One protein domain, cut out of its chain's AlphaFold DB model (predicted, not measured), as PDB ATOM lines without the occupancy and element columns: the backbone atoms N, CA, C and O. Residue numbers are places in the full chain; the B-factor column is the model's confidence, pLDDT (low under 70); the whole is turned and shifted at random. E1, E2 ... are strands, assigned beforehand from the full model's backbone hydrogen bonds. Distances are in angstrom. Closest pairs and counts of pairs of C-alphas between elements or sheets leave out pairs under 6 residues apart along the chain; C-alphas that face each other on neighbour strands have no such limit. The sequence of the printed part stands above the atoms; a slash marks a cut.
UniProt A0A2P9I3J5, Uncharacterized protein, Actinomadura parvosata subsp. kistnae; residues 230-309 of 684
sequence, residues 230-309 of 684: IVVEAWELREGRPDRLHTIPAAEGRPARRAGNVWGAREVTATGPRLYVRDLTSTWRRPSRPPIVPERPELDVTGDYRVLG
ATOM      1  N   ILE A 230      20.197  -1.335  52.623       97.25
ATOM      2  CA  ILE A 230      20.555  -0.142  51.862       97.25
ATOM      3  C   ILE A 230      19.725  -0.136  50.591       97.25
ATOM      4  O   ILE A 230      19.768  -1.097  49.824       97.25
ATOM      5  N   VAL A 231      18.993   0.948  50.370       98.06
ATOM      6  CA  VAL A 231      18.178   1.133  49.171       98.06
ATOM      7  C   VAL A 231      18.576   2.434  48.502       98.06
ATOM      8  O   VAL A 231      18.458   3.498  49.107       98.06
ATOM      9  N   VAL A 232      19.019   2.350  47.250       98.50
ATOM     10  CA  VAL A 232      19.265   3.526  46.412       98.50
ATOM     11  C   VAL A 232      18.004   3.818  45.604       98.50
ATOM     12  O   VAL A 232      17.480   2.948  44.909       98.50
ATOM     13  N   GLU A 233      17.531   5.053  45.662       98.25
ATOM     14  CA  GLU A 233      16.360   5.531  44.938       98.25
ATOM     15  C   GLU A 233      16.769   6.667  43.996       98.25
ATOM     16  O   GLU A 233      17.455   7.600  44.419       98.25
ATOM     17  N   ALA A 234      16.331   6.627  42.735       98.25
ATOM     18  CA  ALA A 234      16.477   7.764  41.827       98.25
ATOM     19  C   ALA A 234      15.176   8.567  41.772       98.25
ATOM     20  O   ALA A 234      14.101   8.020  41.525       98.25
ATOM     21  N   TRP A 235      15.290   9.872  41.985       97.44
ATOM     22  CA  TRP A 235      14.179  10.796  42.140       97.44
ATOM     23  C   TRP A 235      14.223  11.885  41.076       97.44
ATOM     24  O   TRP A 235      15.247  12.541  40.885       97.44
ATOM     25  N   GLU A 236      13.085  12.108  40.430       96.56
ATOM     26  CA  GLU A 236      12.834  13.344  39.699       96.56
ATOM     27  C   GLU A 236      12.706  14.495  40.693       96.56
ATOM     28  O   GLU A 236      12.106  14.348  41.767       96.56
ATOM     29  N   LEU A 237      13.272  15.643  40.330       94.38
ATOM     30  CA  LEU A 237      13.263  16.827  41.174       94.38
ATOM     31  C   LEU A 237      12.209  17.831  40.704       94.38
ATOM     32  O   LEU A 237      12.110  18.127  39.514       94.38
ATOM     33  N   ARG A 238      11.492  18.430  41.654       92.81
ATOM     34  CA  ARG A 238      10.665  19.626  41.453       92.81
ATOM     35  C   ARG A 238      11.175  20.705  42.395       92.81
ATOM     36  O   ARG A 238      11.302  20.465  43.589       92.81
ATOM     37  N   GLU A 239      11.552  21.859  41.845       90.19
ATOM     38  CA  GLU A 239      12.162  22.960  42.617       90.19
ATOM     39  C   GLU A 239      13.394  22.511  43.437       90.19
ATOM     40  O   GLU A 239      13.631  22.956  44.557       90.19
ATOM     41  N   GLY A 240      14.178  21.577  42.884       87.81
ATOM     42  CA  GLY A 240      15.370  21.021  43.533       87.81
ATOM     43  C   GLY A 240      15.096  19.987  44.632       87.81
ATOM     44  O   GLY A 240      16.052  19.463  45.199       87.81
ATOM     45  N   ARG A 241      13.831  19.653  44.921       90.31
ATOM     46  CA  ARG A 241      13.439  18.671  45.947       90.31
ATOM     47  C   ARG A 241      12.919  17.369  45.323       90.31
ATOM     48  O   ARG A 241      12.330  17.430  44.242       90.31
ATOM     49  N   PRO A 242      13.110  16.200  45.968       93.00
ATOM     50  CA  PRO A 242      12.545  14.932  45.502       93.00
ATOM     51  C   PRO A 242      11.022  15.001  45.362       93.00
ATOM     52  O   PRO A 242      10.324  15.266  46.338       93.00
ATOM     53  N   ASP A 243      10.508  14.736  44.162       92.25
ATOM     54  CA  ASP A 243       9.071  14.803  43.873       92.25
ATOM     55  C   ASP A 243       8.468  13.413  43.662       92.25
ATOM     56  O   ASP A 243       7.557  13.016  44.390       92.25
ATOM     57  N   ARG A 244       9.007  12.636  42.714       93.44
ATOM     58  CA  ARG A 244       8.590  11.254  42.417       93.44
ATOM     59  C   ARG A 244       9.772  10.380  42.016       93.44
ATOM     60  O   ARG A 244      10.779  10.889  41.527       93.44
ATOM     61  N   LEU A 245       9.640   9.065  42.191       96.19
ATOM     62  CA  LEU A 245      10.645   8.121  41.699       96.19
ATOM     63  C   LEU A 245      10.742   8.195  40.172       96.19
ATOM     64  O   LEU A 245       9.726   8.229  39.479       96.19
ATOM     65  N   HIS A 246      11.969   8.171  39.663       97.44
ATOM     66  CA  HIS A 246      12.238   8.073  38.237       97.44
ATOM     67  C   HIS A 246      11.748   6.726  37.686       97.44
ATOM     68  O   HIS A 246      11.851   5.690  38.352       97.44
ATOM     69  N   THR A 247      11.244   6.732  36.453       96.44
ATOM     70  CA  THR A 247      10.859   5.515  35.731       96.44
ATOM     71  C   THR A 247      11.980   5.119  34.786       96.44
ATOM     72  O   THR A 247      12.255   5.817  33.814       96.44
ATOM     73  N   ILE A 248      12.593   3.968  35.049       96.00
ATOM     74  CA  ILE A 248      13.523   3.325  34.127       96.00
ATOM     75  C   ILE A 248      12.688   2.763  32.967       96.00
ATOM     76  O   ILE A 248      11.761   1.983  33.220       96.00
ATOM     77  N   PRO A 249      12.966   3.160  31.711       95.31
ATOM     78  CA  PRO A 249      12.213   2.685  30.558       95.31
ATOM     79  C   PRO A 249      12.437   1.188  30.320       95.31
ATOM     80  O   PRO A 249      13.436   0.615  30.751       95.31
ATOM     81  N   ALA A 250      11.506   0.560  29.600       93.50
ATOM     82  CA  ALA A 250      11.666  -0.820  29.160       93.50
ATOM     83  C   ALA A 250      12.895  -0.945  28.243       93.50
ATOM     84  O   ALA A 250      13.070  -0.139  27.327       93.50
ATOM     85  N   ALA A 251      13.738  -1.949  28.480       89.62
ATOM     86  CA  ALA A 251      14.962  -2.172  27.714       89.62
ATOM     87  C   ALA A 251      15.387  -3.644  27.769       89.62
ATOM     88  O   ALA A 251      15.283  -4.281  28.814       89.62
ATOM     89  N   GLU A 252      15.901  -4.174  26.653       85.25
ATOM     90  CA  GLU A 252      16.483  -5.530  26.576       85.25
ATOM     91  C   GLU A 252      15.537  -6.630  27.098       85.25
ATOM     92  O   GLU A 252      15.936  -7.515  27.849       85.25
ATOM     93  N   GLY A 253      14.249  -6.546  26.748       80.75
ATOM     94  CA  GLY A 253      13.232  -7.502  27.202       80.75
ATOM     95  C   GLY A 253      12.747  -7.296  28.642       80.75
ATOM     96  O   GLY A 253      11.846  -8.009  29.076       80.75
ATOM     97  N   ARG A 254      13.278  -6.305  29.369       86.56
ATOM     98  CA  ARG A 254      12.818  -5.937  30.714       86.56
ATOM     99  C   ARG A 254      11.720  -4.872  30.637       86.56
ATOM    100  O   ARG A 254      11.879  -3.906  29.883       86.56
ATOM    101  N   PRO A 255      10.622  -5.007  31.402       91.38
ATOM    102  CA  PRO A 255       9.570  -3.999  31.444       91.38
ATOM    103  C   PRO A 255      10.062  -2.707  32.105       91.38
ATOM    104  O   PRO A 255      11.023  -2.702  32.877       91.38
ATOM    105  N   ALA A 256       9.370  -1.602  31.818       93.44
ATOM    106  CA  ALA A 256       9.606  -0.350  32.521       93.44
ATOM    107  C   ALA A 256       9.325  -0.534  34.018       93.44
ATOM    108  O   ALA A 256       8.396  -1.245  34.405       93.44
ATOM    109  N   ARG A 257      10.115   0.119  34.870       93.75
ATOM    110  CA  ARG A 257       9.943   0.034  36.325       93.75
ATOM    111  C   ARG A 257      10.399   1.296  37.031       93.75
ATOM    112  O   ARG A 257      11.191   2.074  36.511       93.75
ATOM    113  N   ARG A 258       9.957   1.466  38.272       94.62
ATOM    114  CA  ARG A 258      10.425   2.554  39.133       94.62
ATOM    115  C   ARG A 258      11.850   2.292  39.622       94.62
ATOM    116  O   ARG A 258      12.211   1.167  39.972       94.62
ATOM    117  N   ALA A 259      12.639   3.354  39.707       96.88
ATOM    118  CA  ALA A 259      14.004   3.354  40.221       96.88
ATOM    119  C   ALA A 259      14.036   3.350  41.762       96.88
ATOM    120  O   ALA A 259      14.650   4.213  42.383       96.88
ATOM    121  N   GLY A 260      13.325   2.403  42.385       95.81
ATOM    122  CA  GLY A 260      13.180   2.303  43.842       95.81
ATOM    123  C   GLY A 260      14.230   1.440  44.549       95.81
ATOM    124  O   GLY A 260      14.167   1.326  45.765       95.81
ATOM    125  N   ASN A 261      15.138   0.791  43.815       96.62
ATOM    126  CA  ASN A 261      16.241  -0.010  44.358       96.62
ATOM    127  C   ASN A 261      17.338  -0.165  43.289       96.62
ATOM    128  O   ASN A 261      17.400  -1.176  42.594       96.62
ATOM    129  N   VAL A 262      18.129   0.886  43.084       97.56
ATOM    130  CA  VAL A 262      19.125   0.984  42.009       97.56
ATOM    131  C   VAL A 262      20.470   0.417  42.460       97.56
ATOM    132  O   VAL A 262      21.011   0.821  43.481       97.56
ATOM    133  N   TRP A 263      21.064  -0.473  41.673       96.44
ATOM    134  CA  TRP A 263      22.364  -1.068  41.988       96.44
ATOM    135  C   TRP A 263      23.442  -0.649  40.996       96.44
ATOM    136  O   TRP A 263      24.497  -0.130  41.381       96.44
ATOM    137  N   GLY A 264      23.176  -0.880  39.710       94.56
ATOM    138  CA  GLY A 264      24.161  -0.700  38.652       94.56
ATOM    139  C   GLY A 264      24.449   0.773  38.372       94.56
ATOM    140  O   GLY A 264      23.537   1.595  38.300       94.56
ATOM    141  N   ALA A 265      25.715   1.102  38.117       94.69
ATOM    142  CA  ALA A 265      26.147   2.461  37.774       94.69
ATOM    143  C   ALA A 265      25.419   3.050  36.550       94.69
ATOM    144  O   ALA A 265      25.272   4.262  36.446       94.69
ATOM    145  N   ARG A 266      24.972   2.184  35.628       94.12
ATOM    146  CA  ARG A 266      24.292   2.527  34.367       94.12
ATOM    147  C   ARG A 266      22.820   2.107  34.340       94.12
ATOM    148  O   ARG A 266      22.212   2.071  33.281       94.12
ATOM    149  N   GLU A 267      22.253   1.741  35.486       94.06
ATOM    150  CA  GLU A 267      20.854   1.308  35.569       94.06
ATOM    151  C   GLU A 267      19.878   2.479  35.368       94.06
ATOM    152  O   GLU A 267      18.827   2.317  34.755       94.06
ATOM    153  N   VAL A 268      20.261   3.671  35.832       96.31
ATOM    154  CA  VAL A 268      19.603   4.942  35.513       96.31
ATOM    155  C   VAL A 268      20.543   5.727  34.612       96.31
ATOM    156  O   VAL A 268      21.612   6.140  35.051       96.31
ATOM    157  N   THR A 269      20.159   5.911  33.350       95.69
ATOM    158  CA  THR A 269      20.989   6.593  32.342       95.69
ATOM    159  C   THR A 269      20.566   8.037  32.077       95.69
ATOM    160  O   THR A 269      21.274   8.777  31.391       95.69
ATOM    161  N   ALA A 270      19.434   8.467  32.638       95.81
ATOM    162  CA  ALA A 270      19.018   9.861  32.623       95.81
ATOM    163  C   ALA A 270      19.902  10.691  33.569       95.81
ATOM    164  O   ALA A 270      20.162  10.290  34.700       95.81
ATOM    165  N   THR A 271      20.336  11.873  33.125       95.25
ATOM    166  CA  THR A 271      21.191  12.780  33.919       95.25
ATOM    167  C   THR A 271      20.404  13.778  34.775       95.25
ATOM    168  O   THR A 271      21.005  14.549  35.515       95.25
ATOM    169  N   GLY A 272      19.078  13.830  34.614       94.56
ATOM    170  CA  GLY A 272      18.182  14.718  35.364       94.56
ATOM    171  C   GLY A 272      17.884  14.242  36.793       94.56
ATOM    172  O   GLY A 272      17.976  15.055  37.713       94.56
ATOM    173  N   PRO A 273      17.557  12.951  37.007       97.12
ATOM    174  CA  PRO A 273      17.262  12.432  38.334       97.12
ATOM    175  C   PRO A 273      18.439  12.531  39.304       97.12
ATOM    176  O   PRO A 273      19.608  12.378  38.940       97.12
ATOM    177  N   ARG A 274      18.101  12.698  40.580       97.62
ATOM    178  CA  ARG A 274      19.038  12.673  41.703       97.62
ATOM    179  C   ARG A 274      18.902  11.364  42.455       97.62
ATOM    180  O   ARG A 274      17.791  10.906  42.706       97.62
ATOM    181  N   LEU A 275      20.025  10.784  42.848       98.06
ATOM    182  CA  LEU A 275      20.047   9.555  43.618       98.06
ATOM    183  C   LEU A 275      20.217   9.836  45.103       98.06
ATOM    184  O   LEU A 275      21.069  10.630  45.521       98.06
ATOM    185  N   TYR A 276      19.399   9.140  45.876       97.75
ATOM    186  CA  TYR A 276      19.350   9.174  47.324       97.75
ATOM    187  C   TYR A 276      19.473   7.757  47.862       97.75
ATOM    188  O   TYR A 276      19.094   6.797  47.194       97.75
ATOM    189  N   VAL A 277      19.973   7.628  49.081       97.56
ATOM    190  CA  VAL A 277      20.050   6.357  49.786       97.56
ATOM    191  C   VAL A 277      19.218   6.430  51.046       97.56
ATOM    192  O   VAL A 277      19.353   7.360  51.836       97.56
ATOM    193  N   ARG A 278      18.391   5.409  51.253       96.12
ATOM    194  CA  ARG A 278      17.856   5.082  52.567       96.12
ATOM    195  C   ARG A 278      18.683   3.954  53.153       96.12
ATOM    196  O   ARG A 278      18.711   2.846  52.619       96.12
ATOM    197  N   ASP A 279      19.349   4.256  54.253       95.94
ATOM    198  CA  ASP A 279      20.162   3.310  55.000       95.94
ATOM    199  C   ASP A 279      19.452   2.960  56.306       95.94
ATOM    200  O   ASP A 279      19.304   3.784  57.206       95.94
ATOM    201  N   LEU A 280      18.977   1.719  56.380       95.25
ATOM    202  CA  LEU A 280      18.244   1.172  57.522       95.25
ATOM    203  C   LEU A 280      19.176   0.534  58.559       95.25
ATOM    204  O   LEU A 280      18.708  -0.156  59.462       95.25
ATOM    205  N   THR A 281      20.487   0.728  58.424       92.62
ATOM    206  CA  THR A 281      21.494   0.222  59.354       92.62
ATOM    207  C   THR A 281      21.981   1.308  60.314       92.62
ATOM    208  O   THR A 281      21.830   2.506  60.077       92.62
ATOM    209  N   SER A 282      22.645   0.884  61.389       86.31
ATOM    210  CA  SER A 282      23.446   1.751  62.263       86.31
ATOM    211  C   SER A 282      24.944   1.720  61.912       86.31
ATOM    212  O   SER A 282      25.789   2.181  62.678       86.31
ATOM    213  N   THR A 283      25.277   1.202  60.722       86.25
ATOM    214  CA  THR A 283      26.645   0.960  60.223       86.25
ATOM    215  C   THR A 283      27.506   2.222  60.195       86.25
ATOM    216  O   THR A 283      28.724   2.140  60.396       86.25
ATOM    217  N   TRP A 284      26.883   3.377  59.944       91.62
ATOM    218  CA  TRP A 284      27.525   4.687  59.918       91.62
ATOM    219  C   TRP A 284      27.015   5.543  61.073       91.62
ATOM    220  O   TRP A 284      25.821   5.836  61.175       91.62
ATOM    221  N   ARG A 285      27.930   5.993  61.937       89.31
ATOM    222  CA  ARG A 285      27.593   6.916  63.022       89.31
ATOM    223  C   ARG A 285      27.401   8.318  62.444       89.31
ATOM    224  O   ARG A 285      28.370   9.033  62.201       89.31
ATOM    225  N   ARG A 286      26.146   8.700  62.219       87.94
ATOM    226  CA  ARG A 286      25.796  10.028  61.704       87.94
ATOM    227  C   ARG A 286      25.993  11.096  62.795       87.94
ATOM    228  O   ARG A 286      25.547  10.875  63.924       87.94
ATOM    229  N   PRO A 287      26.636  12.238  62.492       85.56
ATOM    230  CA  PRO A 287      26.610  13.395  63.377       85.56
ATOM    231  C   PRO A 287      25.186  13.959  63.462       85.56
ATOM    232  O   PRO A 287      24.360  13.736  62.575       85.56
ATOM    233  N   SER A 288      24.889  14.694  64.534       84.62
ATOM    234  CA  SER A 288      23.620  15.417  64.645       84.62
ATOM    235  C   SER A 288      23.605  16.562  63.637       84.62
ATOM    236  O   SER A 288      24.385  17.501  63.775       84.62
ATOM    237  N   ARG A 289      22.712  16.498  62.648       85.38
ATOM    238  CA  ARG A 289      22.589  17.500  61.583       85.38
ATOM    239  C   ARG A 289      21.146  17.623  61.096       85.38
ATOM    240  O   ARG A 289      20.406  16.639  61.158       85.38
ATOM    241  N   PRO A 290      20.742  18.792  60.570       85.75
ATOM    242  CA  PRO A 290      19.509  18.889  59.809       85.75
ATOM    243  C   PRO A 290      19.540  17.928  58.604       85.75
ATOM    244  O   PRO A 290      20.589  17.765  57.968       85.75
ATOM    245  N   PRO A 291      18.411  17.290  58.262       85.56
ATOM    246  CA  PRO A 291      18.316  16.482  57.050       85.56
ATOM    247  C   PRO A 291      18.570  17.342  55.800       85.56
ATOM    248  O   PRO A 291      18.169  18.504  55.758       85.56
ATOM    249  N   ILE A 292      19.203  16.770  54.762       81.31
ATOM    250  CA  ILE A 292      19.335  17.458  53.456       81.31
ATOM    251  C   ILE A 292      17.958  17.711  52.844       81.31
ATOM    252  O   ILE A 292      17.738  18.758  52.242       81.31
ATOM    253  N   VAL A 293      17.043  16.753  53.007       86.38
ATOM    254  CA  VAL A 293      15.666  16.837  52.524       86.38
ATOM    255  C   VAL A 293      14.734  16.800  53.738       86.38
ATOM    256  O   VAL A 293      14.444  15.715  54.236       86.38
ATOM    257  N   PRO A 294      14.281  17.950  54.269       87.38
ATOM    258  CA  PRO A 294      13.420  17.992  55.454       87.38
ATOM    259  C   PRO A 294      12.130  17.177  55.339       87.38
ATOM    260  O   PRO A 294      11.675  16.617  56.331       87.38
ATOM    261  N   GLU A 295      11.558  17.067  54.140       85.19
ATOM    262  CA  GLU A 295      10.343  16.285  53.874       85.19
ATOM    263  C   GLU A 295      10.599  14.772  53.812       85.19
ATOM    264  O   GLU A 295       9.658  13.976  53.842       85.19
ATOM    265  N   ARG A 296      11.872  14.380  53.689       88.25
ATOM    266  CA  ARG A 296      12.356  12.999  53.595       88.25
ATOM    267  C   ARG A 296      13.641  12.848  54.421       88.25
ATOM    268  O   ARG A 296      14.710  12.602  53.853       88.25
ATOM    269  N   PRO A 297      13.579  13.038  55.752       89.56
ATOM    270  CA  PRO A 297      14.768  13.036  56.599       89.56
ATOM    271  C   PRO A 297      15.487  11.682  56.625       89.56
ATOM    272  O   PRO A 297      16.626  11.603  57.073       89.56
ATOM    273  N   GLU A 298      14.834  10.621  56.146       90.62
ATOM    274  CA  GLU A 298      15.400   9.287  55.990       90.62
ATOM    275  C   GLU A 298      16.327   9.122  54.772       90.62
ATOM    276  O   GLU A 298      16.929   8.057  54.620       90.62
ATOM    277  N   LEU A 299      16.408  10.126  53.888       93.19
ATOM    278  CA  LEU A 299      17.185  10.078  52.649       93.19
ATOM    279  C   LEU A 299      18.518  10.830  52.760       93.19
ATOM    280  O   LEU A 299      18.565  12.047  52.942       93.19
ATOM    281  N   ASP A 300      19.605  10.102  52.520       93.44
ATOM    282  CA  ASP A 300      20.943  10.650  52.324       93.44
ATOM    283  C   ASP A 300      21.173  10.934  50.831       93.44
ATOM    284  O   ASP A 300      21.083  10.043  49.985       93.44
ATOM    285  N   VAL A 301      21.513  12.175  50.476       93.25
ATOM    286  CA  VAL A 301      21.879  12.505  49.089       93.25
ATOM    287  C   VAL A 301      23.175  11.794  48.679       93.25
ATOM    288  O   VAL A 301      24.140  11.730  49.452       93.25
ATOM    289  N   THR A 302      23.188  11.257  47.458       95.88
ATOM    290  CA  THR A 302      24.313  10.480  46.917       95.88
ATOM    291  C   THR A 302      24.904  11.128  45.661       95.88
ATOM    292  O   THR A 302      26.081  11.480  45.661       95.88
ATOM    293  N   GLY A 303      24.132  11.352  44.589       97.19
ATOM    294  CA  GLY A 303      24.706  11.932  43.361       97.19
ATOM    295  C   GLY A 303      23.794  11.977  42.133       97.19
ATOM    296  O   GLY A 303      22.604  11.708  42.237       97.19
ATOM    297  N   ASP A 304      24.332  12.333  40.959       97.69
ATOM    298  CA  ASP A 304      23.711  12.073  39.639       97.69
ATOM    299  C   ASP A 304      24.503  11.058  38.828       97.69
ATOM    300  O   ASP A 304      25.680  10.793  39.076       97.69
ATOM    301  N   TYR A 305      23.830  10.525  37.814       98.00
ATOM    302  CA  TYR A 305      24.471   9.866  36.698       98.00
ATOM    303  C   TYR A 305      25.129  10.874  35.743       98.00
ATOM    304  O   TYR A 305      24.535  11.884  35.351       98.00
ATOM    305  N   ARG A 306      26.354  10.562  35.311       97.38
ATOM    306  CA  ARG A 306      27.119  11.343  34.335       97.38
ATOM    307  C   ARG A 306      27.723  10.435  33.267       97.38
ATOM    308  O   ARG A 306      28.158   9.327  33.559       97.38
ATOM    309  N   VAL A 307      27.804  10.954  32.043       96.62
ATOM    310  CA  VAL A 307      28.490  10.329  30.902       96.62
ATOM    311  C   VAL A 307      29.748  11.127  30.552       96.62
ATOM    312  O   VAL A 307      29.720  12.364  30.544       96.62
ATOM    313  N   LEU A 308      30.841  10.422  30.252       95.06
ATOM    314  CA  LEU A 308      32.072  10.965  29.683       95.06
ATOM    315  C   LEU A 308      32.659   9.978  28.658       95.06
ATOM    316  O   LEU A 308      33.340   9.019  29.019       95.06
ATOM    317  N   GLY A 309      32.430  10.244  27.369       92.81
ATOM    318  CA  GLY A 309      32.844   9.333  26.296       92.81
ATOM    319  C   GLY A 309      32.187   7.957  26.458       92.81
ATOM    320  O   GLY A 309      30.985   7.882  26.698       92.81
TER     321      GLY A 309
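What this domain is: This is residues 230 to 309 of the 684 residues of an uncharacterized protein of Actinomadura parvosata subsp. kistnae (UniProt A0A2P9I3J5). Little of this domain is regular structure: one strongly twisted sheet of four strands has two long loops, of which residues 250 to 255 and 282 to 290 stick out. The printed part has 80 residues, with no named helix and strands E1 to E4 in chain order; the class is all strand, with 29 residues in named elements. The antiparallel sheet runs E2, E1, E3, E4. It is only just compact, close to loose, with a radius of gyration of the C-alphas of 13.7 A and spans of 44 by 30 by 27 A.

Where its parts are: E1, residues 230 to 238, begins at C-alpha (20.555, -0.142, 51.862) and measures 24.4 A. E2 is residues 241 to 245, E3 residues 274 to 279. E4, residues 300 to 308, measures 25.2 A and ends at C-alpha (32.072, 10.965, 29.683).

How they stand to each other: E1 and E2 form a hairpin at 114 degrees; N 236 and O 244 are 2.8 A apart. E1 and E3 are antiparallel at 145 degrees, with N 233 and O 276 2.8 A apart. E3 and E4 form a hairpin at 140 degrees; N 275 and O 303 are 2.8 A apart. Edge strands E2 and E4 are apart.

The domain as a whole: The printed part has no cut. The links E2 to E3 and E3 to E4 are long. No printed residue is under 70 in pLDDT.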